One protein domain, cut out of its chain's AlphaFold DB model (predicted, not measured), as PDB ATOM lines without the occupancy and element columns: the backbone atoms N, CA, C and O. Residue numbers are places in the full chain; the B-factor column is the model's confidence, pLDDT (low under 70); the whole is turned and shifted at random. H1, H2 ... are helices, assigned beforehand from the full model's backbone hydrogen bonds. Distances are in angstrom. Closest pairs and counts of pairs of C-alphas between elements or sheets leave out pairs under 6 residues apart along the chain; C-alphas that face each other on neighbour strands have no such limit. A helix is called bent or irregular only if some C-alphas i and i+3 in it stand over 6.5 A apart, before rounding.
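What this domain is: This is residues 8 to 28, 138 to 276 and 283 to 308 of the 308 residues of an uncharacterized protein of Enhygromyxa salina (UniProt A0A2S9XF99). H1, H2, H3, H7 and the arm H8a lie side by side as a bundle with H2 in its middle, while H5 and H6 make a V that with H7 outlines an open triangle. There are 186 printed residues, with eight named helices, H1 to H8 along the chain, and no named strand: all helix. The whole is only just compact, close to loose, with a radius of gyration of the C-alphas of 18.9 A; it spans 58 by 53 by 31 A.

Where its parts are: Find C-alpha 8 at (198.886, 173.003, 212.284); H1 runs 25.5 A from there to residue 25. Next come H2, residues 138 to 155, 25.8 A, H3, residues 158 to 175, 25.4 A, H4, residues 188 to 193, and H5, residues 198 to 207. H6, residues 210 to 234, runs 35.9 A; H7, residues 243 to 266, 34.2 A. H8, residues 283 to 305, is one helix by its hydrogen bonds but bent, C-alphas 292 and 295 being 7.2 A apart: arm H8a is residues 283 to 292, and arm H8b is residues 295 to 305, with C-alpha 305 at (201.056, 170.786, 230.264).

How they stand to each other: Start at the hub, H2, which forms a hairpin with H3; their closest C-alphas, Gly 148 and Gly 161, are 4.1 A apart. H2 touches H1 with residues 138 to 146 alone, closest C-alphas Trp 139 and Ala 23, 5.2 A. H1 and H8a touch at C-alphas Gly 15 and Gly 288, 4.0 A, a shallow tilt of 25 degrees, opposite ways. H2 touches H8b, closest C-alphas Leu 153 and Ala 296, 5.2 A. H3 and H7 touch, closest C-alphas Ala 163 and Gly 256, 3.8 A. H6 touches H7 with residues 227 to 232 alone, closest C-alphas His 231 and Leu 243, 6.5 A, a steep tilt of 51 degrees. H5 is close to but not clearly touching H6, and touches H4 only at the corner. Each O i to N i+4 pair is within hydrogen-bond range except in H5, 5 of 6.

The domain as a whole: C-alphas His 181 and Gly 236 are farthest apart, 58.7 A. Cuts leave gaps of 10.2 A from C-alpha 28 to 138 and 12.8 A from 276 to 283. The link H3 to H4 is long. Look for pLDDT under 70 at residues 228, 230 to 247 and 307 to 308.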
ATOM      1  N   LEU A   8     200.165 172.699 211.630       88.94
ATOM      2  CA  LEU A   8     198.886 173.003 212.284       88.94
ATOM      3  C   LEU A   8     198.104 174.111 211.568       88.94
ATOM      4  O   LEU A   8     196.883 174.021 211.464       88.94
ATOM      5  N   VAL A   9     198.794 175.132 211.048       88.75
ATOM      6  CA  VAL A   9     198.152 176.198 210.259       88.75
ATOM      7  C   VAL A   9     197.565 175.636 208.964       88.75
ATOM      8  O   VAL A   9     196.409 175.915 208.650       88.75
ATOM      9  N   ILE A  10     198.330 174.813 208.240       91.00
ATOM     10  CA  ILE A  10     197.864 174.157 207.009       91.00
ATOM     11  C   ILE A  10     196.669 173.248 207.314       91.00
ATOM     12  O   ILE A  10     195.653 173.330 206.631       91.00
ATOM     13  N   THR A  11     196.753 172.429 208.366       91.19
ATOM     14  CA  THR A  11     195.657 171.555 208.797       91.19
ATOM     15  C   THR A  11     194.393 172.353 209.109       91.19
ATOM     16  O   THR A  11     193.328 172.000 208.610       91.19
ATOM     17  N   ALA A  12     194.490 173.456 209.857       89.69
ATOM     18  CA  ALA A  12     193.320 174.288 210.130       89.69
ATOM     19  C   ALA A  12     192.752 174.953 208.876       89.69
ATOM     20  O   ALA A  12     191.535 174.999 208.735       89.69
ATOM     21  N   LEU A  13     193.597 175.418 207.951       93.38
ATOM     22  CA  LEU A  13     193.132 175.983 206.684       93.38
ATOM     23  C   LEU A  13     192.368 174.941 205.854       93.38
ATOM     24  O   LEU A  13     191.296 175.240 205.332       93.38
ATOM     25  N   VAL A  14     192.873 173.707 205.783       94.62
ATOM     26  CA  VAL A  14     192.161 172.589 205.145       94.62
ATOM     27  C   VAL A  14     190.832 172.329 205.856       94.62
ATOM     28  O   VAL A  14     189.808 172.214 205.189       94.62
ATOM     29  N   GLY A  15     190.816 172.314 207.193       93.56
ATOM     30  CA  GLY A  15     189.588 172.180 207.982       93.56
ATOM     31  C   GLY A  15     188.553 173.264 207.668       93.56
ATOM     32  O   GLY A  15     187.391 172.944 207.433       93.56
ATOM     33  N   VAL A  16     188.977 174.528 207.571       94.25
ATOM     34  CA  VAL A  16     188.125 175.666 207.178       94.25
ATOM     35  C   VAL A  16     187.536 175.450 205.784       94.25
ATOM     36  O   VAL A  16     186.328 175.589 205.609       94.25
ATOM     37  N   ILE A  17     188.363 175.084 204.800       94.50
ATOM     38  CA  ILE A  17     187.910 174.850 203.422       94.50
ATOM     39  C   ILE A  17     186.879 173.717 203.390       94.50
ATOM     40  O   ILE A  17     185.796 173.894 202.836       94.50
ATOM     41  N   VAL A  18     187.179 172.584 204.030       94.94
ATOM     42  CA  VAL A  18     186.273 171.428 204.102       94.94
ATOM     43  C   VAL A  18     184.967 171.796 204.810       94.94
ATOM     44  O   VAL A  18     183.894 171.436 204.327       94.94
ATOM     45  N   ALA A  19     185.035 172.564 205.901       92.62
ATOM     46  CA  ALA A  19     183.861 173.022 206.636       92.62
ATOM     47  C   ALA A  19     182.956 173.904 205.765       92.62
ATOM     48  O   ALA A  19     181.751 173.673 205.696       92.62
ATOM     49  N   CYS A  20     183.537 174.882 205.065       93.38
ATOM     50  CA  CYS A  20     182.809 175.786 204.177       93.38
ATOM     51  C   CYS A  20     182.193 175.052 202.978       93.38
ATOM     52  O   CYS A  20     181.040 175.305 202.638       93.38
ATOM     53  N   VAL A  21     182.933 174.126 202.360       92.94
ATOM     54  CA  VAL A  21     182.417 173.303 201.254       92.94
ATOM     55  C   VAL A  21     181.267 172.416 201.745       92.94
ATOM     56  O   VAL A  21     180.205 172.399 201.126       92.94
ATOM     57  N   GLY A  22     181.424 171.749 202.892       89.31
ATOM     58  CA  GLY A  22     180.358 170.960 203.516       89.31
ATOM     59  C   GLY A  22     179.123 171.797 203.864       89.31
ATOM     60  O   GLY A  22     178.000 171.385 203.585       89.31
ATOM     61  N   ALA A  23     179.303 173.007 204.403       89.56
ATOM     62  CA  ALA A  23     178.215 173.942 204.704       89.56
ATOM     63  C   ALA A  23     177.442 174.384 203.451       89.56
ATOM     64  O   ALA A  23     176.215 174.450 203.466       89.56
ATOM     65  N   LEU A  24     178.154 174.670 202.359       89.69
ATOM     66  CA  LEU A  24     177.545 175.080 201.095       89.69
ATOM     67  C   LEU A  24     176.742 173.936 200.465       89.69
ATOM     68  O   LEU A  24     175.628 174.147 199.993       89.69
ATOM     69  N   LEU A  25     177.280 172.716 200.508       87.69
ATOM     70  CA  LEU A  25     176.623 171.536 199.942       87.69
ATOM     71  C   LEU A  25     175.485 171.005 200.835       87.69
ATOM     72  O   LEU A  25     174.522 170.432 200.329       87.69
ATOM     73  N   SER A  26     175.538 171.245 202.149       85.50
ATOM     74  CA  SER A  26     174.465 170.881 203.093       85.50
ATOM     75  C   SER A  26     173.239 171.797 203.040       85.50
ATOM     76  O   SER A  26     172.220 171.482 203.637       85.50
ATOM     77  N   ALA A  27     173.266 172.904 202.297       81.44
ATOM     78  CA  ALA A  27     172.062 173.707 202.060       81.44
ATOM     79  C   ALA A  27     171.154 173.135 200.938       81.44
ATOM     80  O   ALA A  27     170.161 173.765 200.558       81.44
ATOM     81  N   GLY A  28     171.507 171.969 200.381       85.75
ATOM     82  CA  GLY A  28     170.837 171.335 199.243       85.75
ATOM     83  C   GLY A  28     169.600 170.494 199.586       85.75
ATOM     84  O   GLY A  28     169.217 170.345 200.748       85.75
ATOM     85  N   PRO A 138     172.464 175.525 207.725       90.88
ATOM     86  CA  PRO A 138     173.602 174.863 208.368       90.88
ATOM     87  C   PRO A 138     174.837 175.774 208.429       90.88
ATOM     88  O   PRO A 138     175.661 175.665 209.341       90.88
ATOM     89  N   TRP A 139     174.933 176.730 207.497       92.25
ATOM     90  CA  TRP A 139     175.992 177.733 207.439       92.25
ATOM     91  C   TRP A 139     176.135 178.528 208.742       92.25
ATOM     92  O   TRP A 139     177.261 178.841 209.123       92.25
ATOM     93  N   ALA A 140     175.037 178.827 209.451       92.50
ATOM     94  CA  ALA A 140     175.074 179.672 210.644       92.50
ATOM     95  C   ALA A 140     175.909 179.022 211.756       92.50
ATOM     96  O   ALA A 140     176.780 179.663 212.349       92.50
ATOM     97  N   ALA A 141     175.708 177.722 211.981       93.62
ATOM     98  CA  ALA A 141     176.486 176.952 212.944       93.62
ATOM     99  C   ALA A 141     177.945 176.780 212.493       93.62
ATOM    100  O   ALA A 141     178.859 176.897 213.313       93.62
ATOM    101  N   VAL A 142     178.187 176.553 211.197       94.75
ATOM    102  CA  VAL A 142     179.547 176.361 210.671       94.75
ATOM    103  C   VAL A 142     180.371 177.644 210.754       94.75
ATOM    104  O   VAL A 142     181.457 177.633 211.330       94.75
ATOM    105  N   VAL A 143     179.852 178.769 210.258       95.06
ATOM    106  CA  VAL A 143     180.543 180.068 210.310       95.06
ATOM    107  C   VAL A 143     180.826 180.472 211.755       95.06
ATOM    108  O   VAL A 143     181.947 180.871 212.075       95.06
ATOM    109  N   ALA A 144     179.854 180.300 212.653       95.62
ATOM    110  CA  ALA A 144     180.050 180.582 214.070       95.62
ATOM    111  C   ALA A 144     181.089 179.650 214.719       95.62
ATOM    112  O   ALA A 144     181.905 180.102 215.521       95.62
ATOM    113  N   GLY A 145     181.115 178.367 214.340       94.19
ATOM    114  CA  GLY A 145     182.114 177.401 214.798       94.19
ATOM    115  C   GLY A 145     183.535 177.750 214.343       94.19
ATOM    116  O   GLY A 145     184.468 177.667 215.144       94.19
ATOM    117  N   LEU A 146     183.703 178.197 213.093       95.94
ATOM    118  CA  LEU A 146     184.985 178.670 212.556       95.94
ATOM    119  C   LEU A 146     185.446 179.959 213.243       95.94
ATOM    120  O   LEU A 146     186.616 180.081 213.614       95.94
ATOM    121  N   PHE A 147     184.525 180.898 213.476       96.00
ATOM    122  CA  PHE A 147     184.830 182.097 214.252       96.00
ATOM    123  C   PHE A 147     185.242 181.743 215.682       96.00
ATOM    124  O   PHE A 147     186.222 182.281 216.192       96.00
ATOM    125  N   GLY A 148     184.541 180.806 216.323       95.00
ATOM    126  CA  GLY A 148     184.897 180.310 217.650       95.00
ATOM    127  C   GLY A 148     186.300 179.715 217.704       95.00
ATOM    128  O   GLY A 148     187.045 180.012 218.638       95.00
ATOM    129  N   ALA A 149     186.701 178.953 216.680       91.56
ATOM    130  CA  ALA A 149     188.064 178.432 216.562       91.56
ATOM    131  C   ALA A 149     189.093 179.572 216.468       91.56
ATOM    132  O   ALA A 149     190.078 179.587 217.210       91.56
ATOM    133  N   ALA A 150     188.842 180.566 215.610       92.88
ATOM    134  CA  ALA A 150     189.708 181.737 215.470       92.88
ATOM    135  C   ALA A 150     189.797 182.550 216.775       92.88
ATOM    136  O   ALA A 150     190.885 182.955 217.189       92.88
ATOM    137  N   LEU A 151     188.673 182.731 217.473       91.38
ATOM    138  CA  LEU A 151     188.612 183.430 218.753       91.38
ATOM    139  C   LEU A 151     189.343 182.656 219.859       91.38
ATOM    140  O   LEU A 151     190.055 183.263 220.664       91.38
ATOM    141  N   ALA A 152     189.226 181.325 219.885       89.44
ATOM    142  CA  ALA A 152     189.982 180.471 220.799       89.44
ATOM    143  C   ALA A 152     191.492 180.607 220.569       89.44
ATOM    144  O   ALA A 152     192.249 180.679 221.537       89.44
ATOM    145  N   LEU A 153     191.929 180.695 219.308       88.50
ATOM    146  CA  LEU A 153     193.333 180.917 218.949       88.50
ATOM    147  C   LEU A 153     193.829 182.302 219.362       88.50
ATOM    148  O   LEU A 153     194.894 182.419 219.969       88.50
ATOM    149  N   PHE A 154     193.044 183.338 219.074       89.25
ATOM    150  CA  PHE A 154     193.387 184.722 219.390       89.25
ATOM    151  C   PHE A 154     193.493 184.952 220.902       89.25
ATOM    152  O   PHE A 154     194.479 185.497 221.395       89.25
ATOM    153  N   THR A 155     192.497 184.482 221.655       87.75
ATOM    154  CA  THR A 155     192.433 184.662 223.115       87.75
ATOM    155  C   THR A 155     193.234 183.619 223.889       87.75
ATOM    156  O   THR A 155     193.452 183.781 225.092       87.75
ATOM    157  N   ARG A 156     193.659 182.539 223.218       85.81
ATOM    158  CA  ARG A 156     194.267 181.337 223.815       85.81
ATOM    159  C   ARG A 156     193.390 180.699 224.899       85.81
ATOM    160  O   ARG A 156     193.901 180.108 225.851       85.81
ATOM    161  N   ARG A 157     192.065 180.843 224.784       83.81
ATOM    162  CA  ARG A 157     191.078 180.319 225.738       83.81
ATOM    163  C   ARG A 157     189.959 179.599 224.993       83.81
ATOM    164  O   ARG A 157     189.135 180.228 224.335       83.81
ATOM    165  N   LEU A 158     189.901 178.277 225.156       85.81
ATOM    166  CA  LEU A 158     188.893 177.429 224.515       85.81
ATOM    167  C   LEU A 158     187.463 177.832 224.912       85.81
ATOM    168  O   LEU A 158     186.599 177.950 224.053       85.81
ATOM    169  N   SER A 159     187.234 178.105 226.201       85.81
ATOM    170  CA  SER A 159     185.922 178.506 226.726       85.81
ATOM    171  C   SER A 159     185.378 179.769 226.063       85.81
ATOM    172  O   SER A 159     184.193 179.830 225.754       85.81
ATOM    173  N   VAL A 160     186.242 180.753 225.793       88.44
ATOM    174  CA  VAL A 160     185.864 181.997 225.109       88.44
ATOM    175  C   VAL A 160     185.500 181.719 223.653       88.44
ATOM    176  O   VAL A 160     184.500 182.241 223.172       88.44
ATOM    177  N   GLY A 161     186.261 180.861 222.969       90.31
ATOM    178  CA  GLY A 161     185.933 180.447 221.606       90.31
ATOM    179  C   GLY A 161     184.599 179.712 221.504       90.31
ATOM    180  O   GLY A 161     183.800 180.027 220.629       90.31
ATOM    181  N   ILE A 162     184.327 178.774 222.419       91.50
ATOM    182  CA  ILE A 162     183.069 178.010 222.436       91.50
ATOM    183  C   ILE A 162     181.885 178.926 222.775       91.50
ATOM    184  O   ILE A 162     180.856 178.875 222.104       91.50
ATOM    185  N   ALA A 163     182.038 179.809 223.767       91.25
ATOM    186  CA  ALA A 163     181.031 180.817 224.093       91.25
ATOM    187  C   ALA A 163     180.750 181.748 222.904       91.25
ATOM    188  O   ALA A 163     179.592 181.999 222.576       91.25
ATOM    189  N   GLY A 164     181.804 182.207 222.222       93.00
ATOM    190  CA  GLY A 164     181.698 183.016 221.010       93.00
ATOM    191  C   GLY A 164     180.991 182.282 219.870       93.00
ATOM    192  O   GLY A 164     180.116 182.867 219.236       93.00
ATOM    193  N   ALA A 165     181.303 180.999 219.651       94.81
ATOM    194  CA  ALA A 165     180.614 180.164 218.667       94.81
ATOM    195  C   ALA A 165     179.120 180.027 218.983       94.81
ATOM    196  O   ALA A 165     178.290 180.215 218.100       94.81
ATOM    197  N   GLY A 166     178.764 179.747 220.239       92.94
ATOM    198  CA  GLY A 166     177.365 179.658 220.659       92.94
ATOM    199  C   GLY A 166     176.607 180.969 220.451       92.94
ATOM    200  O   GLY A 166     175.549 180.978 219.822       92.94
ATOM    201  N   ALA A 167     177.169 182.086 220.919       93.25
ATOM    202  CA  ALA A 167     176.550 183.404 220.788       93.25
ATOM    203  C   ALA A 167     176.370 183.818 219.318       93.25
ATOM    204  O   ALA A 167     175.290 184.266 218.929       93.25
ATOM    205  N   LEU A 168     177.396 183.629 218.485       94.50
ATOM    206  CA  LEU A 168     177.317 183.970 217.066       94.50
ATOM    207  C   LEU A 168     176.391 183.056 216.278       94.50
ATOM    208  O   LEU A 168     175.749 183.538 215.353       94.50
ATOM    209  N   ALA A 169     176.280 181.776 216.633       93.56
ATOM    210  CA  ALA A 169     175.340 180.882 215.966       93.56
ATOM    211  C   ALA A 169     173.893 181.336 216.219       93.56
ATOM    212  O   ALA A 169     173.091 181.407 215.290       93.56
ATOM    213  N   GLN A 170     173.580 181.734 217.458       91.81
ATOM    214  CA  GLN A 170     172.270 182.286 217.815       91.81
ATOM    215  C   GLN A 170     172.002 183.628 217.116       91.81
ATOM    216  O   GLN A 170     170.912 183.830 216.585       91.81
ATOM    217  N   LEU A 171     172.997 184.521 217.055       91.00
ATOM    218  CA  LEU A 171     172.881 185.786 216.320       91.00
ATOM    219  C   LEU A 171     172.710 185.565 214.814       91.00
ATOM    220  O   LEU A 171     171.859 186.203 214.203       91.00
ATOM    221  N   GLY A 172     173.463 184.639 214.222       88.81
ATOM    222  CA  GLY A 172     173.340 184.274 212.813       88.81
ATOM    223  C   GLY A 172     171.930 183.797 212.480       88.81
ATOM    224  O   GLY A 172     171.332 184.275 211.521       88.81
ATOM    225  N   LEU A 173     171.346 182.949 213.332       87.38
ATOM    226  CA  LEU A 173     169.954 182.525 213.180       87.38
ATOM    227  C   LEU A 173     168.941 183.655 213.432       87.38
ATOM    228  O   LEU A 173     167.881 183.683 212.806       87.38
ATOM    229  N   ALA A 174     169.222 184.590 214.334       85.88
ATOM    230  CA  ALA A 174     168.331 185.723 214.571       85.88
ATOM    231  C   ALA A 174     168.316 186.719 213.395       85.88
ATOM    232  O   ALA A 174     167.289 187.346 213.141       85.88
ATOM    233  N   LEU A 175     169.445 186.864 212.693       86.19
ATOM    234  CA  LEU A 175     169.616 187.797 211.574       86.19
ATOM    235  C   LEU A 175     169.182 187.223 210.223       86.19
ATOM    236  O   LEU A 175     168.855 187.984 209.315       86.19
ATOM    237  N   ASP A 176     169.198 185.901 210.085       83.00
ATOM    238  CA  ASP A 176     168.786 185.204 208.873       83.00
ATOM    239  C   ASP A 176     167.291 185.468 208.571       83.00
ATOM    240  O   ASP A 176     166.421 185.129 209.386       83.00
ATOM    241  N   PRO A 177     166.979 186.138 207.443       78.88
ATOM    242  CA  PRO A 177     165.651 186.668 207.170       78.88
ATOM    243  C   PRO A 177     164.683 185.549 206.782       78.88
ATOM    244  O   PRO A 177     164.536 185.209 205.608       78.88
ATOM    245  N   LEU A 178     163.970 185.015 207.770       83.12
ATOM    246  CA  LEU A 178     162.911 184.045 207.517       83.12
ATOM    247  C   LEU A 178     161.607 184.697 207.033       83.12
ATOM    248  O   LEU A 178     161.264 185.805 207.468       83.12
ATOM    249  N   PRO A 179     160.821 183.992 206.197       86.12
ATOM    250  CA  PRO A 179     159.468 184.409 205.855       86.12
ATOM    251  C   PRO A 179     158.606 184.491 207.123       86.12
ATOM    252  O   PRO A 179     158.307 183.482 207.758       86.12
ATOM    253  N   ARG A 180     158.197 185.708 207.509       85.94
ATOM    254  CA  ARG A 180     157.456 185.965 208.764       85.94
ATOM    255  C   ARG A 180     156.096 185.271 208.837       85.94
ATOM    256  O   ARG A 180     155.590 185.051 209.928       85.94
ATOM    257  N   HIS A 181     155.503 184.962 207.686       85.50
ATOM    258  CA  HIS A 181     154.240 184.231 207.622       85.50
ATOM    259  C   HIS A 181     154.429 182.742 207.954       85.50
ATOM    260  O   HIS A 181     153.545 182.144 208.555       85.50
ATOM    261  N   LEU A 182     155.600 182.165 207.646       84.69
ATOM    262  CA  LEU A 182     155.963 180.808 208.063       84.69
ATOM    263  C   LEU A 182     156.487 180.789 209.494       84.69
ATOM    264  O   LEU A 182     156.120 179.913 210.267       84.69
ATOM    265  N   PHE A 183     157.310 181.766 209.869       85.31
ATOM    266  CA  PHE A 183     157.920 181.872 211.192       85.31
ATOM    267  C   PHE A 183     157.449 183.152 211.882       85.31
ATOM    268  O   PHE A 183     158.142 184.175 211.812       85.31
ATOM    269  N   PRO A 184     156.277 183.125 212.547       82.69
ATOM    270  CA  PRO A 184     155.824 184.272 213.312       82.69
ATOM    271  C   PRO A 184     156.852 184.595 214.407       82.69
ATOM    272  O   PRO A 184     157.436 183.675 214.994       82.69
ATOM    273  N   PRO A 185     157.106 185.884 214.689       77.62
ATOM    274  CA  PRO A 185     158.057 186.272 215.719       77.62
ATOM    275  C   PRO A 185     157.609 185.712 217.073       77.62
ATOM    276  O   PRO A 185     156.500 185.977 217.532       77.62
ATOM    277  N   ARG A 186     158.487 184.930 217.705       79.25
ATOM    278  CA  ARG A 186     158.304 184.376 219.051       79.25
ATOM    279  C   ARG A 186     159.275 185.043 220.018       79.25
ATOM    280  O   ARG A 186     160.345 185.501 219.607       79.25
ATOM    281  N   GLY A 187     158.926 185.071 221.303       80.50
ATOM    282  CA  GLY A 187     159.871 185.458 222.346       80.50
ATOM    283  C   GLY A 187     161.094 184.534 222.348       80.50
ATOM    284  O   GLY A 187     161.004 183.366 221.974       80.50
ATOM    285  N   LEU A 188     162.252 185.039 222.785       75.06
ATOM    286  CA  LEU A 188     163.496 184.256 222.862       75.06
ATOM    287  C   LEU A 188     163.326 182.994 223.724       75.06
ATOM    288  O   LEU A 188     163.774 181.918 223.333       75.06
ATOM    289  N   LEU A 189     162.635 183.127 224.861       77.81
ATOM    290  CA  LEU A 189     162.327 182.010 225.755       77.81
ATOM    291  C   LEU A 189     161.394 180.992 225.098       77.81
ATOM    292  O   LEU A 189     161.670 179.804 225.190       77.81
ATOM    293  N   ASP A 190     160.363 181.433 224.378       80.12
ATOM    294  CA  ASP A 190     159.444 180.524 223.682       80.12
ATOM    295  C   ASP A 190     160.135 179.809 222.522       80.12
ATOM    296  O   ASP A 190     159.910 178.624 222.287       80.12
ATOM    297  N   ALA A 191     161.014 180.506 221.800       78.44
ATOM    298  CA  ALA A 191     161.820 179.902 220.747       78.44
ATOM    299  C   ALA A 191     162.753 178.821 221.311       78.44
ATOM    300  O   ALA A 191     162.940 177.790 220.674       78.44
ATOM    301  N   TRP A 192     163.318 179.045 222.504       78.69
ATOM    302  CA  TRP A 192     164.110 178.055 223.235       78.69
ATOM    303  C   TRP A 192     163.273 176.911 223.775       78.69
ATOM    304  O   TRP A 192     163.587 175.772 223.464       78.69
ATOM    305  N   ALA A 193     162.178 177.175 224.477       79.25
ATOM    306  CA  ALA A 193     161.300 176.135 225.006       79.25
ATOM    307  C   ALA A 193     160.744 175.209 223.912       79.25
ATOM    308  O   ALA A 193     160.570 174.024 224.163       79.25
ATOM    309  N   ASN A 194     160.527 175.727 222.699       77.31
ATOM    310  CA  ASN A 194     160.058 174.961 221.538       77.31
ATOM    311  C   ASN A 194     161.189 174.483 220.612       77.31
ATOM    312  O   ASN A 194     160.938 174.021 219.498       77.31
ATOM    313  N   GLY A 195     162.439 174.638 221.040       78.88
ATOM    314  CA  GLY A 195     163.610 174.231 220.284       78.88
ATOM    315  C   GLY A 195     163.799 172.709 220.232       78.88
ATOM    316  O   GLY A 195     163.260 171.990 221.066       78.88
ATOM    317  N   PRO A 196     164.582 172.174 219.289       78.50
ATOM    318  CA  PRO A 196     164.841 170.736 219.170       78.50
ATOM    319  C   PRO A 196     165.479 170.088 220.413       78.50
ATOM    320  O   PRO A 196     165.133 168.948 220.723       78.50
ATOM    321  N   LEU A 197     166.379 170.766 221.144       81.06
ATOM    322  CA  LEU A 197     166.923 170.209 222.393       81.06
ATOM    323  C   LEU A 197     165.967 170.441 223.562       81.06
ATOM    324  O   LEU A 197     165.539 169.507 224.238       81.06
ATOM    325  N   PHE A 198     165.629 171.702 223.811       78.00
ATOM    326  CA  PHE A 198     164.867 172.095 224.993       78.00
ATOM    327  C   PHE A 198     163.394 171.697 224.912       78.00
ATOM    328  O   PHE A 198     162.818 171.347 225.933       78.00
ATOM    329  N   GLY A 199     162.809 171.638 223.719       78.19
ATOM    330  CA  GLY A 199     161.460 171.121 223.495       78.19
ATOM    331  C   GLY A 199     161.323 169.627 223.770       78.19
ATOM    332  O   GLY A 199     160.214 169.174 224.012       78.19
ATOM    333  N   ARG A 200     162.428 168.869 223.811       79.06
ATOM    334  CA  ARG A 200     162.447 167.481 224.308       79.06
ATOM    335  C   ARG A 200     162.775 167.414 225.798       79.06
ATOM    336  O   ARG A 200     162.125 166.693 226.548       79.06
ATOM    337  N   LEU A 201     163.760 168.197 226.243       80.00
ATOM    338  CA  LEU A 201     164.202 168.202 227.641       80.00
ATOM    339  C   LEU A 201     163.140 168.754 228.599       80.00
ATOM    340  O   LEU A 201     162.978 168.219 229.687       80.00
ATOM    341  N   VAL A 202     162.421 169.816 228.229       81.12
ATOM    342  CA  VAL A 202     161.453 170.474 229.119       81.12
ATOM    343  C   VAL A 202     160.268 169.557 229.447       81.12
ATOM    344  O   VAL A 202     159.984 169.417 230.638       81.12
ATOM    345  N   PRO A 203     159.598 168.896 228.480       77.50
ATOM    346  CA  PRO A 203     158.571 167.902 228.793       77.50
ATOM    347  C   PRO A 203     159.114 166.749 229.636       77.50
ATOM    348  O   PRO A 203     158.514 166.421 230.655       77.50
ATOM    349  N   MET A 204     160.294 166.218 229.292       81.56
ATOM    350  CA  MET A 204     160.936 165.142 230.053       81.56
ATOM    351  C   MET A 204     161.171 165.547 231.515       81.56
ATOM    352  O   MET A 204     160.835 164.799 232.426       81.56
ATOM    353  N   ILE A 205     161.693 166.754 231.760       83.38
ATOM    354  CA  ILE A 205     161.902 167.286 233.114       83.38
ATOM    355  C   ILE A 205     160.567 167.480 233.845       83.38
ATOM    356  O   ILE A 205     160.494 167.230 235.045       83.38
ATOM    357  N   ARG A 206     159.507 167.908 233.148       82.44
ATOM    358  CA  ARG A 206     158.166 168.083 233.737       82.44
ATOM    359  C   ARG A 206     157.496 166.761 234.115       82.44
ATOM    360  O   ARG A 206     156.683 166.762 235.031       82.44
ATOM    361  N   GLN A 207     157.833 165.670 233.433       83.06
ATOM    362  CA  GLN A 207     157.331 164.324 233.729       83.06
ATOM    363  C   GLN A 207     158.115 163.626 234.855       83.06
ATOM    364  O   GLN A 207     157.659 162.612 235.381       83.06
ATOM    365  N   MET A 208     159.280 164.149 235.258       86.06
ATOM    366  CA  MET A 208     160.059 163.567 236.354       86.06
ATOM    367  C   MET A 208     159.344 163.728 237.699       86.06
ATOM    368  O   MET A 208     158.902 164.816 238.071       86.06
ATOM    369  N   SER A 209     159.321 162.656 238.490       91.69
ATOM    370  CA  SER A 209     158.881 162.730 239.886       91.69
ATOM    371  C   SER A 209     159.824 163.608 240.721       91.69
ATOM    372  O   SER A 209     161.014 163.741 240.417       91.69
ATOM    373  N   SER A 210     159.335 164.151 241.841       90.62
ATOM    374  CA  SER A 210     160.147 164.971 242.757       90.62
ATOM    375  C   SER A 210     161.423 164.262 243.232       90.62
ATOM    376  O   SER A 210     162.452 164.907 243.429       90.62
ATOM    377  N   LEU A 211     161.379 162.930 243.375       88.75
ATOM    378  CA  LEU A 211     162.541 162.109 243.721       88.75
ATOM    379  C   LEU A 211     163.583 162.111 242.592       88.75
ATOM    380  O   LEU A 211     164.758 162.362 242.851       88.75
ATOM    381  N   GLN A 212     163.164 161.857 241.350       87.81
ATOM    382  CA  GLN A 212     164.054 161.853 240.181       87.81
ATOM    383  C   GLN A 212     164.694 163.226 239.971       87.81
ATOM    384  O   GLN A 212     165.905 163.318 239.781       87.81
ATOM    385  N   LEU A 213     163.902 164.294 240.090       86.50
ATOM    386  CA  LEU A 213     164.402 165.663 239.995       86.50
ATOM    387  C   LEU A 213     165.404 165.960 241.121       86.50
ATOM    388  O   LEU A 213     166.461 166.537 240.866       86.50
ATOM    389  N   GLY A 214     165.130 165.490 242.342       84.38
ATOM    390  CA  GLY A 214     166.062 165.556 243.468       84.38
ATOM    391  C   GLY A 214     167.383 164.824 243.204       84.38
ATOM    392  O   GLY A 214     168.446 165.376 243.480       84.38
ATOM    393  N   ILE A 215     167.338 163.625 242.615       87.69
ATOM    394  CA  ILE A 215     168.532 162.848 242.236       87.69
ATOM    395  C   ILE A 215     169.342 163.587 241.165       87.69
ATOM    396  O   ILE A 215     170.556 163.721 241.308       87.69
ATOM    397  N   VAL A 216     168.689 164.104 240.122       82.88
ATOM    398  CA  VAL A 216     169.355 164.874 239.058       82.88
ATOM    399  C   VAL A 216     169.996 166.138 239.630       82.88
ATOM    400  O   VAL A 216     171.165 166.415 239.355       82.88
ATOM    401  N   ALA A 217     169.278 166.877 240.478       80.25
ATOM    402  CA  ALA A 217     169.803 168.065 241.144       80.25
ATOM    403  C   ALA A 217     170.994 167.730 242.057       80.25
ATOM    404  O   ALA A 217     172.002 168.438 242.031       80.25
ATOM    405  N   ALA A 218     170.920 166.632 242.815       79.12
ATOM    406  CA  ALA A 218     172.012 166.163 243.664       79.12
ATOM    407  C   ALA A 218     173.235 165.734 242.841       79.12
ATOM    408  O   ALA A 218     174.357 166.090 243.197       79.12
ATOM    409  N   ALA A 219     173.040 165.032 241.721       83.06
ATOM    410  CA  ALA A 219     174.120 164.641 240.819       83.06
ATOM    411  C   ALA A 219     174.798 165.865 240.177       83.06
ATOM    412  O   ALA A 219     176.029 165.937 240.127       83.06
ATOM    413  N   LEU A 220     174.017 166.862 239.746       79.88
ATOM    414  CA  LEU A 220     174.539 168.134 239.236       79.88
ATOM    415  C   LEU A 220     175.316 168.900 240.316       79.88
ATOM    416  O   LEU A 220     176.433 169.352 240.063       79.88
ATOM    417  N   ALA A 221     174.769 168.998 241.530       75.44
ATOM    418  CA  ALA A 221     175.435 169.640 242.658       75.44
ATOM    419  C   ALA A 221     176.741 168.918 243.031       75.44
ATOM    420  O   ALA A 221     177.777 169.565 243.174       75.44
ATOM    421  N   ALA A 222     176.729 167.585 243.111       72.88
ATOM    422  CA  ALA A 222     177.917 166.774 243.365       72.88
ATOM    423  C   ALA A 222     178.975 166.950 242.265       72.88
ATOM    424  O   ALA A 222     180.151 167.118 242.578       72.88
ATOM    425  N   SER A 223     178.571 166.999 240.993       78.56
ATOM    426  CA  SER A 223     179.479 167.258 239.865       78.56
ATOM    427  C   SER A 223     180.136 168.635 239.977       78.56
ATOM    428  O   SER A 223     181.350 168.756 239.814       78.56
ATOM    429  N   LEU A 224     179.367 169.671 240.328       73.81
ATOM    430  CA  LEU A 224     179.899 171.018 240.564       73.81
ATOM    431  C   LEU A 224     180.862 171.054 241.758       73.81
ATOM    432  O   LEU A 224     181.904 171.707 241.689       73.81
ATOM    433  N   VAL A 225     180.549 170.327 242.833       74.12
ATOM    434  CA  VAL A 225     181.426 170.186 244.003       74.12
ATOM    435  C   VAL A 225     182.720 169.462 243.632       74.12
ATOM    436  O   VAL A 225     183.791 169.924 244.021       74.12
ATOM    437  N   LEU A 226     182.660 168.383 242.844       74.31
ATOM    438  CA  LEU A 226     183.843 167.666 242.355       74.31
ATOM    439  C   LEU A 226     184.731 168.569 241.495       74.31
ATOM    440  O   LEU A 226     185.935 168.625 241.731       74.31
ATOM    441  N   VAL A 227     184.142 169.340 240.577       71.88
ATOM    442  CA  VAL A 227     184.867 170.350 239.789       71.88
ATOM    443  C   VAL A 227     185.516 171.393 240.707       71.88
ATOM    444  O   VAL A 227     186.673 171.760 240.510       71.88
ATOM    445  N   ALA A 228     184.818 171.845 241.752       65.94
ATOM    446  CA  ALA A 228     185.371 172.788 242.721       65.94
ATOM    447  C   ALA A 228     186.511 172.185 243.568       65.94
ATOM    448  O   ALA A 228     187.468 172.894 243.898       65.94
ATOM    449  N   PHE A 229     186.439 170.899 243.919       70.62
ATOM    450  CA  PHE A 229     187.504 170.187 244.632       70.62
ATOM    451  C   PHE A 229     188.729 169.951 243.752       70.62
ATOM    452  O   PHE A 229     189.844 170.202 244.209       70.62
ATOM    453  N   ASP A 230     188.535 169.531 242.503       67.44
ATOM    454  CA  ASP A 230     189.616 169.371 241.525       67.44
ATOM    455  C   ASP A 230     190.340 170.708 241.288       67.44
ATOM    456  O   ASP A 230     191.570 170.803 241.333       67.44
ATOM    457  N   HIS A 231     189.567 171.795 241.215       62.50
ATOM    458  CA  HIS A 231     190.100 173.154 241.169       62.50
ATOM    459  C   HIS A 231     190.857 173.554 242.446       62.50
ATOM    460  O   HIS A 231     191.902 174.200 242.396       62.50
ATOM    461  N   ARG A 232     190.362 173.189 243.635       62.50
ATOM    462  CA  ARG A 232     191.082 173.451 244.897       62.50
ATOM    463  C   ARG A 232     192.367 172.638 245.021       62.50
ATOM    464  O   ARG A 232     193.315 173.130 245.620       62.50
ATOM    465  N   ARG A 233     192.409 171.420 244.484       62.00
ATOM    466  CA  ARG A 233     193.599 170.559 244.509       62.00
ATOM    467  C   ARG A 233     194.702 171.068 243.580       62.00
ATOM    468  O   ARG A 233     195.873 170.815 243.831       62.00
ATOM    469  N   THR A 234     194.325 171.791 242.530       58.22
ATOM    470  CA  THR A 234     195.249 172.423 241.577       58.22
ATOM    471  C   THR A 234     195.704 173.825 242.005       58.22
ATOM    472  O   THR A 234     196.624 174.376 241.401       58.22
ATOM    473  N   ARG A 235     195.129 174.368 243.090       45.94
ATOM    474  CA  ARG A 235     195.512 175.650 243.696       45.94
ATOM    475  C   ARG A 235     196.893 175.563 244.352       45.94
ATOM    476  O   ARG A 235     197.107 174.711 245.212       45.94
ATOM    477  N   GLY A 236     197.805 176.464 243.985       50.75
ATOM    478  CA  GLY A 236     199.177 176.522 244.522       50.75
ATOM    479  C   GLY A 236     200.301 176.115 243.559       50.75
ATOM    480  O   GLY A 236     201.462 176.128 243.959       50.75
ATOM    481  N   ARG A 237     199.990 175.789 242.297       54.91
ATOM    482  CA  ARG A 237     200.982 175.733 241.207       54.91
ATOM    483  C   ARG A 237     201.037 177.089 240.495       54.91
ATOM    484  O   ARG A 237     199.993 177.671 240.203       54.91
ATOM    485  N   ASP A 238     202.240 177.597 240.228       39.19
ATOM    486  CA  ASP A 238     202.449 178.884 239.551       39.19
ATOM    487  C   ASP A 238     201.679 178.938 238.214       39.19
ATOM    488  O   ASP A 238     201.907 178.140 237.307       39.19
ATOM    489  N   GLY A 239     200.719 179.869 238.096       52.28
ATOM    490  CA  GLY A 239     199.802 179.987 236.944       52.28
ATOM    491  C   GLY A 239     198.302 179.885 237.268       52.28
ATOM    492  O   GLY A 239     197.484 179.695 236.351       52.28
ATOM    493  N   ASP A 240     197.961 180.001 238.551       49.12
ATOM    494  CA  ASP A 240     196.644 179.771 239.139       49.12
ATOM    495  C   ASP A 240     195.564 180.747 238.629       49.12
ATOM    496  O   ASP A 240     195.688 181.972 238.683       49.12
ATOM    497  N   VAL A 241     194.465 180.189 238.127       50.78
ATOM    498  CA  VAL A 241     193.250 180.923 237.762       50.78
ATOM    499  C   VAL A 241     192.278 180.622 238.897       50.78
ATOM    500  O   VAL A 241     191.929 179.467 239.079       50.78
ATOM    501  N   GLY A 242     191.885 181.596 239.723       54.16
ATOM    502  CA  GLY A 242     191.036 181.331 240.898       54.16
ATOM    503  C   GLY A 242     189.736 180.542 240.604       54.16
ATOM    504  O   GLY A 242     189.280 180.463 239.466       54.16
ATOM    505  N   LEU A 243     189.092 180.001 241.651       53.12
ATOM    506  CA  LEU A 243     187.823 179.243 241.556       53.12
ATOM    507  C   LEU A 243     186.734 179.976 240.751       53.12
ATOM    508  O   LEU A 243     185.981 179.349 240.009       53.12
ATOM    509  N   GLY A 244     186.663 181.303 240.884       60.75
ATOM    510  CA  GLY A 244     185.725 182.144 240.138       60.75
ATOM    511  C   GLY A 244     185.948 182.054 238.624       60.75
ATOM    512  O   GLY A 244     185.066 181.585 237.914       60.75
ATOM    513  N   PRO A 245     187.126 182.436 238.101       68.12
ATOM    514  CA  PRO A 245     187.367 182.400 236.663       68.12
ATOM    515  C   PRO A 245     187.370 180.993 236.036       68.12
ATOM    516  O   PRO A 245     187.027 180.881 234.860       68.12
ATOM    517  N   ALA A 246     187.693 179.924 236.772       65.56
ATOM    518  CA  ALA A 246     187.625 178.556 236.238       65.56
ATOM    519  C   ALA A 246     186.192 178.011 236.142       65.56
ATOM    520  O   ALA A 246     185.805 177.488 235.096       65.56
ATOM    521  N   SER A 247     185.381 178.191 237.189       69.75
ATOM    522  CA  SER A 247     183.959 177.818 237.148       69.75
ATOM    523  C   SER A 247     183.194 178.646 236.112       69.75
ATOM    524  O   SER A 247     182.414 178.095 235.340       69.75
ATOM    525  N   LEU A 248     183.499 179.943 235.998       74.81
ATOM    526  CA  LEU A 248     182.952 180.815 234.959       74.81
ATOM    527  C   LEU A 248     183.376 180.376 233.548       74.81
ATOM    528  O   LEU A 248     182.550 180.377 232.641       74.81
ATOM    529  N   ALA A 249     184.628 179.955 233.345       77.50
ATOM    530  CA  ALA A 249     185.082 179.428 232.057       77.50
ATOM    531  C   ALA A 249     184.383 178.112 231.679       77.50
ATOM    532  O   ALA A 249     184.014 177.943 230.516       77.50
ATOM    533  N   ALA A 250     184.185 177.205 232.638       76.81
ATOM    534  CA  ALA A 250     183.449 175.963 232.417       76.81
ATOM    535  C   ALA A 250     181.979 176.247 232.077       76.81
ATOM    536  O   ALA A 250     181.486 175.757 231.067       76.81
ATOM    537  N   LEU A 251     181.312 177.110 232.850       80.88
ATOM    538  CA  LEU A 251     179.932 177.526 232.587       80.88
ATOM    539  C   LEU A 251     179.785 178.197 231.217       80.88
ATOM    540  O   LEU A 251     178.897 177.824 230.456       80.88
ATOM    541  N   LEU A 252     180.671 179.135 230.871       82.81
ATOM    542  CA  LEU A 252     180.671 179.790 229.558       82.81
ATOM    543  C   LEU A 252     180.885 178.791 228.418       82.81
ATOM    544  O   LEU A 252     180.200 178.876 227.402       82.81
ATOM    545  N   GLY A 253     181.805 177.838 228.587       83.25
ATOM    546  CA  GLY A 253     182.038 176.778 227.609       83.25
ATOM    547  C   GLY A 253     180.805 175.894 227.421       83.25
ATOM    548  O   GLY A 253     180.382 175.675 226.291       83.25
ATOM    549  N   THR A 254     180.186 175.442 228.512       85.75
ATOM    550  CA  THR A 254     178.994 174.584 228.459       85.75
ATOM    551  C   THR A 254     177.797 175.312 227.854       85.75
ATOM    552  O   THR A 254     177.159 174.782 226.948       85.75
ATOM    553  N   LEU A 255     177.513 176.543 228.293       86.81
ATOM    554  CA  LEU A 255     176.428 177.352 227.733       86.81
ATOM    555  C   LEU A 255     176.669 177.667 226.253       86.81
ATOM    556  O   LEU A 255     175.741 177.579 225.453       86.81
ATOM    557  N   GLY A 256     177.912 177.975 225.880       89.06
ATOM    558  CA  GLY A 256     178.309 178.176 224.489       89.06
ATOM    559  C   GLY A 256     178.093 176.935 223.628       89.06
ATOM    560  O   GLY A 256     177.520 177.032 222.546       89.06
ATOM    561  N   ALA A 257     178.492 175.762 224.124       90.12
ATOM    562  CA  ALA A 257     178.303 174.497 223.425       90.12
ATOM    563  C   ALA A 257     176.814 174.176 223.253       90.12
ATOM    564  O   ALA A 257     176.389 173.880 222.141       90.12
ATOM    565  N   LEU A 258     176.008 174.307 224.312       91.00
ATOM    566  CA  LEU A 258     174.558 174.097 224.238       91.00
ATOM    567  C   LEU A 258     173.898 175.059 223.248       91.00
ATOM    568  O   LEU A 258     173.116 174.627 222.407       91.00
ATOM    569  N   ALA A 259     174.257 176.345 223.294       89.56
ATOM    570  CA  ALA A 259     173.756 177.340 222.352       89.56
ATOM    571  C   ALA A 259     174.168 177.026 220.905       89.56
ATOM    572  O   ALA A 259     173.377 177.236 219.986       89.56
ATOM    573  N   TRP A 260     175.378 176.506 220.685       94.81
ATOM    574  CA  TRP A 260     175.836 176.104 219.358       94.81
ATOM    575  C   TRP A 260     175.108 174.854 218.853       94.81
ATOM    576  O   TRP A 260     174.640 174.857 217.718       94.81
ATOM    577  N   VAL A 261     174.952 173.816 219.685       92.94
ATOM    578  CA  VAL A 261     174.224 172.587 219.317       92.94
ATOM    579  C   VAL A 261     172.760 172.907 219.022       92.94
ATOM    580  O   VAL A 261     172.226 172.423 218.031       92.94
ATOM    581  N   GLU A 262     172.131 173.766 219.826       91.69
ATOM    582  CA  GLU A 262     170.764 174.242 219.598       91.69
ATOM    583  C   GLU A 262     170.637 175.032 218.286       91.69
ATOM    584  O   GLU A 262     169.650 174.912 217.566       91.69
ATOM    585  N   ALA A 263     171.638 175.842 217.939       90.81
ATOM    586  CA  ALA A 263     171.643 176.540 216.659       90.81
ATOM    587  C   ALA A 263     171.870 175.576 215.480       90.81
ATOM    588  O   ALA A 263     171.204 175.686 214.454       90.81
ATOM    589  N   ALA A 264     172.778 174.609 215.630       92.50
ATOM    590  CA  ALA A 264     173.060 173.584 214.630       92.50
ATOM    591  C   ALA A 264     171.831 172.714 214.338       92.50
ATOM    592  O   ALA A 264     171.537 172.433 213.177       92.50
ATOM    593  N   SER A 265     171.084 172.328 215.372       90.50
ATOM    594  CA  SER A 265     169.847 171.563 215.224       90.50
ATOM    595  C   SER A 265     168.735 172.394 214.584       90.50
ATOM    596  O   SER A 265     168.105 171.916 213.642       90.50
ATOM    597  N   ARG A 266     168.537 173.653 215.002       88.88
ATOM    598  CA  ARG A 266     167.552 174.555 214.372       88.88
ATOM    599  C   ARG A 266     167.875 174.895 212.923       88.88
ATOM    600  O   ARG A 266     166.949 175.087 212.148       88.88
ATOM    601  N   GLY A 267     169.156 175.003 212.584       89.94
ATOM    602  CA  GLY A 267     169.643 175.249 211.227       89.94
ATOM    603  C   GLY A 267     169.752 173.988 210.366       89.94
ATOM    604  O   GLY A 267     170.336 174.061 209.287       89.94
ATOM    605  N   SER A 268     169.247 172.840 210.831       91.69
ATOM    606  CA  SER A 268     169.267 171.560 210.112       91.69
ATOM    607  C   SER A 268     170.665 171.015 209.779       91.69
ATOM    608  O   SER A 268     170.795 170.158 208.908       91.69
ATOM    609  N   LEU A 269     171.718 171.415 210.506       91.50
ATOM    610  CA  LEU A 269     173.060 170.836 210.328       91.50
ATOM    611  C   LEU A 269     173.075 169.332 210.644       91.50
ATOM    612  O   LEU A 269     173.739 168.566 209.953       91.50
ATOM    613  N   PHE A 270     172.324 168.889 211.657       89.38
ATOM    614  CA  PHE A 270     172.227 167.461 211.981       89.38
ATOM    615  C   PHE A 270     171.345 166.683 211.002       89.38
ATOM    616  O   PHE A 270     171.654 165.532 210.716       89.38
ATOM    617  N   ALA A 271     170.314 167.308 210.422       87.25
ATOM    618  CA  ALA A 271     169.573 166.701 209.314       87.25
ATOM    619  C   ALA A 271     170.489 166.507 208.093       87.25
ATOM    620  O   ALA A 271     170.451 165.470 207.442       87.25
ATOM    621  N   ALA A 272     171.413 167.445 207.859       88.06
ATOM    622  CA  ALA A 272     172.443 167.314 206.833       88.06
ATOM    623  C   ALA A 272     173.482 166.207 207.104       88.06
ATOM    624  O   ALA A 272     174.383 166.023 206.286       88.06
ATOM    625  N   CYS A 273     173.398 165.523 208.248       89.19
ATOM    626  CA  CYS A 273     174.216 164.366 208.602       89.19
ATOM    627  C   CYS A 273     173.444 163.038 208.459       89.19
ATOM    628  O   CYS A 273     173.999 161.986 208.785       89.19
ATOM    629  N   ASP A 274     172.178 163.044 208.021       86.44
ATOM    630  CA  ASP A 274     171.421 161.799 207.865       86.44
ATOM    631  C   ASP A 274     171.891 161.020 206.626       86.44
ATOM    632  O   ASP A 274     171.644 161.382 205.472       86.44
ATOM    633  N   LEU A 275     172.581 159.908 206.883       84.38
ATOM    634  CA  LEU A 275     173.131 159.037 205.849       84.38
ATOM    635  C   LEU A 275     172.040 158.320 205.044       84.38
ATOM    636  O   LEU A 275     172.306 157.924 203.910       84.38
ATOM    637  N   ARG A 276     170.827 158.164 205.596       80.00
ATOM    638  CA  ARG A 276     169.711 157.469 204.929       80.00
ATOM    639  C   ARG A 276     169.217 158.215 203.695       80.00
ATOM    640  O   ARG A 276     168.731 157.591 202.762       80.00
ATOM    641  N   TRP A 283     178.303 165.835 207.605       92.19
ATOM    642  CA  TRP A 283     179.481 165.153 208.157       92.19
ATOM    643  C   TRP A 283     180.787 165.788 207.692       92.19
ATOM    644  O   TRP A 283     181.693 165.977 208.505       92.19
ATOM    645  N   LEU A 284     180.877 166.180 206.417       92.31
ATOM    646  CA  LEU A 284     182.022 166.942 205.911       92.31
ATOM    647  C   LEU A 284     182.163 168.285 206.638       92.31
ATOM    648  O   LEU A 284     183.266 168.635 207.057       92.31
ATOM    649  N   ALA A 285     181.057 169.003 206.858       92.12
ATOM    650  CA  ALA A 285     181.070 170.260 207.597       92.12
ATOM    651  C   ALA A 285     181.578 170.080 209.041       92.12
ATOM    652  O   ALA A 285     182.455 170.821 209.491       92.12
ATOM    653  N   LEU A 286     181.081 169.059 209.748       92.88
ATOM    654  CA  LEU A 286     181.503 168.724 211.111       92.88
ATOM    655  C   LEU A 286     182.965 168.275 211.174       92.88
ATOM    656  O   LEU A 286     183.707 168.729 212.044       92.88
ATOM    657  N   ALA A 287     183.406 167.428 210.243       93.75
ATOM    658  CA  ALA A 287     184.795 166.989 210.166       93.75
ATOM    659  C   ALA A 287     185.735 168.177 209.914       93.75
ATOM    660  O   ALA A 287     186.737 168.332 210.614       93.75
ATOM    661  N   GLY A 288     185.381 169.060 208.975       92.69
ATOM    662  CA  GLY A 288     186.121 170.292 208.712       92.69
ATOM    663  C   GLY A 288     186.215 171.193 209.946       92.69
ATOM    664  O   GLY A 288     187.303 171.666 210.278       92.69
ATOM    665  N   LEU A 289     185.109 171.363 210.682       93.38
ATOM    666  CA  LEU A 289     185.095 172.102 211.947       93.38
ATOM    667  C   LEU A 289     186.040 171.473 212.976       93.38
ATOM    668  O   LEU A 289     186.888 172.173 213.524       93.38
ATOM    669  N   LEU A 290     185.952 170.164 213.211       93.75
ATOM    670  CA  LEU A 290     186.832 169.474 214.161       93.75
ATOM    671  C   LEU A 290     188.311 169.673 213.809       93.75
ATOM    672  O   LEU A 290     189.122 169.978 214.687       93.75
ATOM    673  N   VAL A 291     188.650 169.576 212.522       93.44
ATOM    674  CA  VAL A 291     190.007 169.815 212.018       93.44
ATOM    675  C   VAL A 291     190.433 171.275 212.222       93.44
ATOM    676  O   VAL A 291     191.554 171.527 212.665       93.44
ATOM    677  N   ALA A 292     189.545 172.245 211.977       92.25
ATOM    678  CA  ALA A 292     189.817 173.671 212.186       92.25
ATOM    679  C   ALA A 292     190.085 174.024 213.662       92.25
ATOM    680  O   ALA A 292     190.849 174.944 213.955       92.25
ATOM    681  N   TRP A 293     189.509 173.267 214.600       94.62
ATOM    682  CA  TRP A 293     189.724 173.444 216.040       94.62
ATOM    683  C   TRP A 293     191.034 172.828 216.560       94.62
ATOM    684  O   TRP A 293     191.452 173.151 217.677       94.62
ATOM    685  N   LEU A 294     191.727 171.988 215.776       92.69
ATOM    686  CA  LEU A 294     192.939 171.286 216.225       92.69
ATOM    687  C   LEU A 294     194.037 172.212 216.769       92.69
ATOM    688  O   LEU A 294     194.583 171.888 217.826       92.69
ATOM    689  N   PRO A 295     194.366 173.367 216.154       90.06
ATOM    690  CA  PRO A 295     195.400 174.233 216.712       90.06
ATOM    691  C   PRO A 295     194.979 174.868 218.043       90.06
ATOM    692  O   PRO A 295     195.811 175.017 218.936       90.06
ATOM    693  N   ALA A 296     193.690 175.186 218.220       87.94
ATOM    694  CA  ALA A 296     193.175 175.727 219.478       87.94
ATOM    695  C   ALA A 296     193.240 174.676 220.594       87.94
ATOM    696  O   ALA A 296     193.681 174.973 221.706       87.94
ATOM    697  N   LEU A 297     192.871 173.433 220.275       89.31
ATOM    698  CA  LEU A 297     192.983 172.290 221.181       89.31
ATOM    699  C   LEU A 297     194.443 171.982 221.530       89.31
ATOM    700  O   LEU A 297     194.756 171.710 222.688       89.31
ATOM    701  N   HIS A 298     195.344 172.066 220.550       90.31
ATOM    702  CA  HIS A 298     196.772 171.866 220.759       90.31
ATOM    703  C   HIS A 298     197.349 172.910 221.719       90.31
ATOM    704  O   HIS A 298     197.935 172.536 222.732       90.31
ATOM    705  N   LEU A 299     197.094 174.200 221.474       85.56
ATOM    706  CA  LEU A 299     197.544 175.284 222.353       85.56
ATOM    707  C   LEU A 299     196.947 175.179 223.759       85.56
ATOM    708  O   LEU A 299     197.650 175.406 224.742       85.56
ATOM    709  N   ALA A 300     195.668 174.810 223.876       83.75
ATOM    710  CA  ALA A 300     195.035 174.583 225.173       83.75
ATOM    711  C   ALA A 300     195.712 173.430 225.934       83.75
ATOM    712  O   ALA A 300     195.969 173.543 227.135       83.75
ATOM    713  N   ARG A 301     196.064 172.345 225.232       86.69
ATOM    714  CA  ARG A 301     196.771 171.194 225.807       86.69
ATOM    715  C   ARG A 301     198.200 171.539 226.220       86.69
ATOM    716  O   ARG A 301     198.633 171.114 227.288       86.69
ATOM    717  N   GLU A 302     198.933 172.291 225.405       85.94
ATOM    718  CA  GLU A 302     200.282 172.759 225.742       85.94
ATOM    719  C   GLU A 302     200.263 173.707 226.940       85.94
ATOM    720  O   GLU A 302     201.070 173.550 227.853       85.94
ATOM    721  N   ALA A 303     199.302 174.631 226.990       79.12
ATOM    722  CA  ALA A 303     199.120 175.521 228.132       79.12
ATOM    723  C   ALA A 303     198.790 174.753 229.420       79.12
ATOM    724  O   ALA A 303     199.242 175.145 230.492       79.12
ATOM    725  N   TRP A 304     198.027 173.659 229.331       74.25
ATOM    726  CA  TRP A 304     197.756 172.786 230.474       74.25
ATOM    727  C   TRP A 304     199.000 172.006 230.915       74.25
ATOM    728  O   TRP A 304     199.282 171.936 232.107       74.25
ATOM    729  N   ARG A 305     199.786 171.476 229.967       79.00
ATOM    730  CA  ARG A 305     201.056 170.786 230.264       79.00
ATOM    731  C   ARG A 305     202.097 171.713 230.878       79.00
ATOM    732  O   ARG A 305     202.785 171.302 231.789       79.00
ATOM    733  N   ALA A 306     202.204 172.953 230.409       77.06
ATOM    734  CA  ALA A 306     203.156 173.917 230.959       77.06
ATOM    735  C   ALA A 306     202.841 174.319 232.412       77.06
ATOM    736  O   ALA A 306     203.699 174.882 233.084       77.06
ATOM    737  N   LYS A 307     201.613 174.062 232.882       67.12
ATOM    738  CA  LYS A 307     201.165 174.350 234.250       67.12
ATOM    739  C   LYS A 307     201.282 173.157 235.208       67.12
ATOM    740  O   LYS A 307     201.077 173.347 236.405       67.12
ATOM    741  N   ASN A 308     201.552 171.948 234.705       61.06
ATOM    742  CA  ASN A 308     201.554 170.696 235.473       61.06
ATOM    743  C   ASN A 308     202.923 170.034 235.499       61.06
ATOM    744  O   ASN A 308     203.242 169.488 236.580       61.06
TER     745      ASN A 308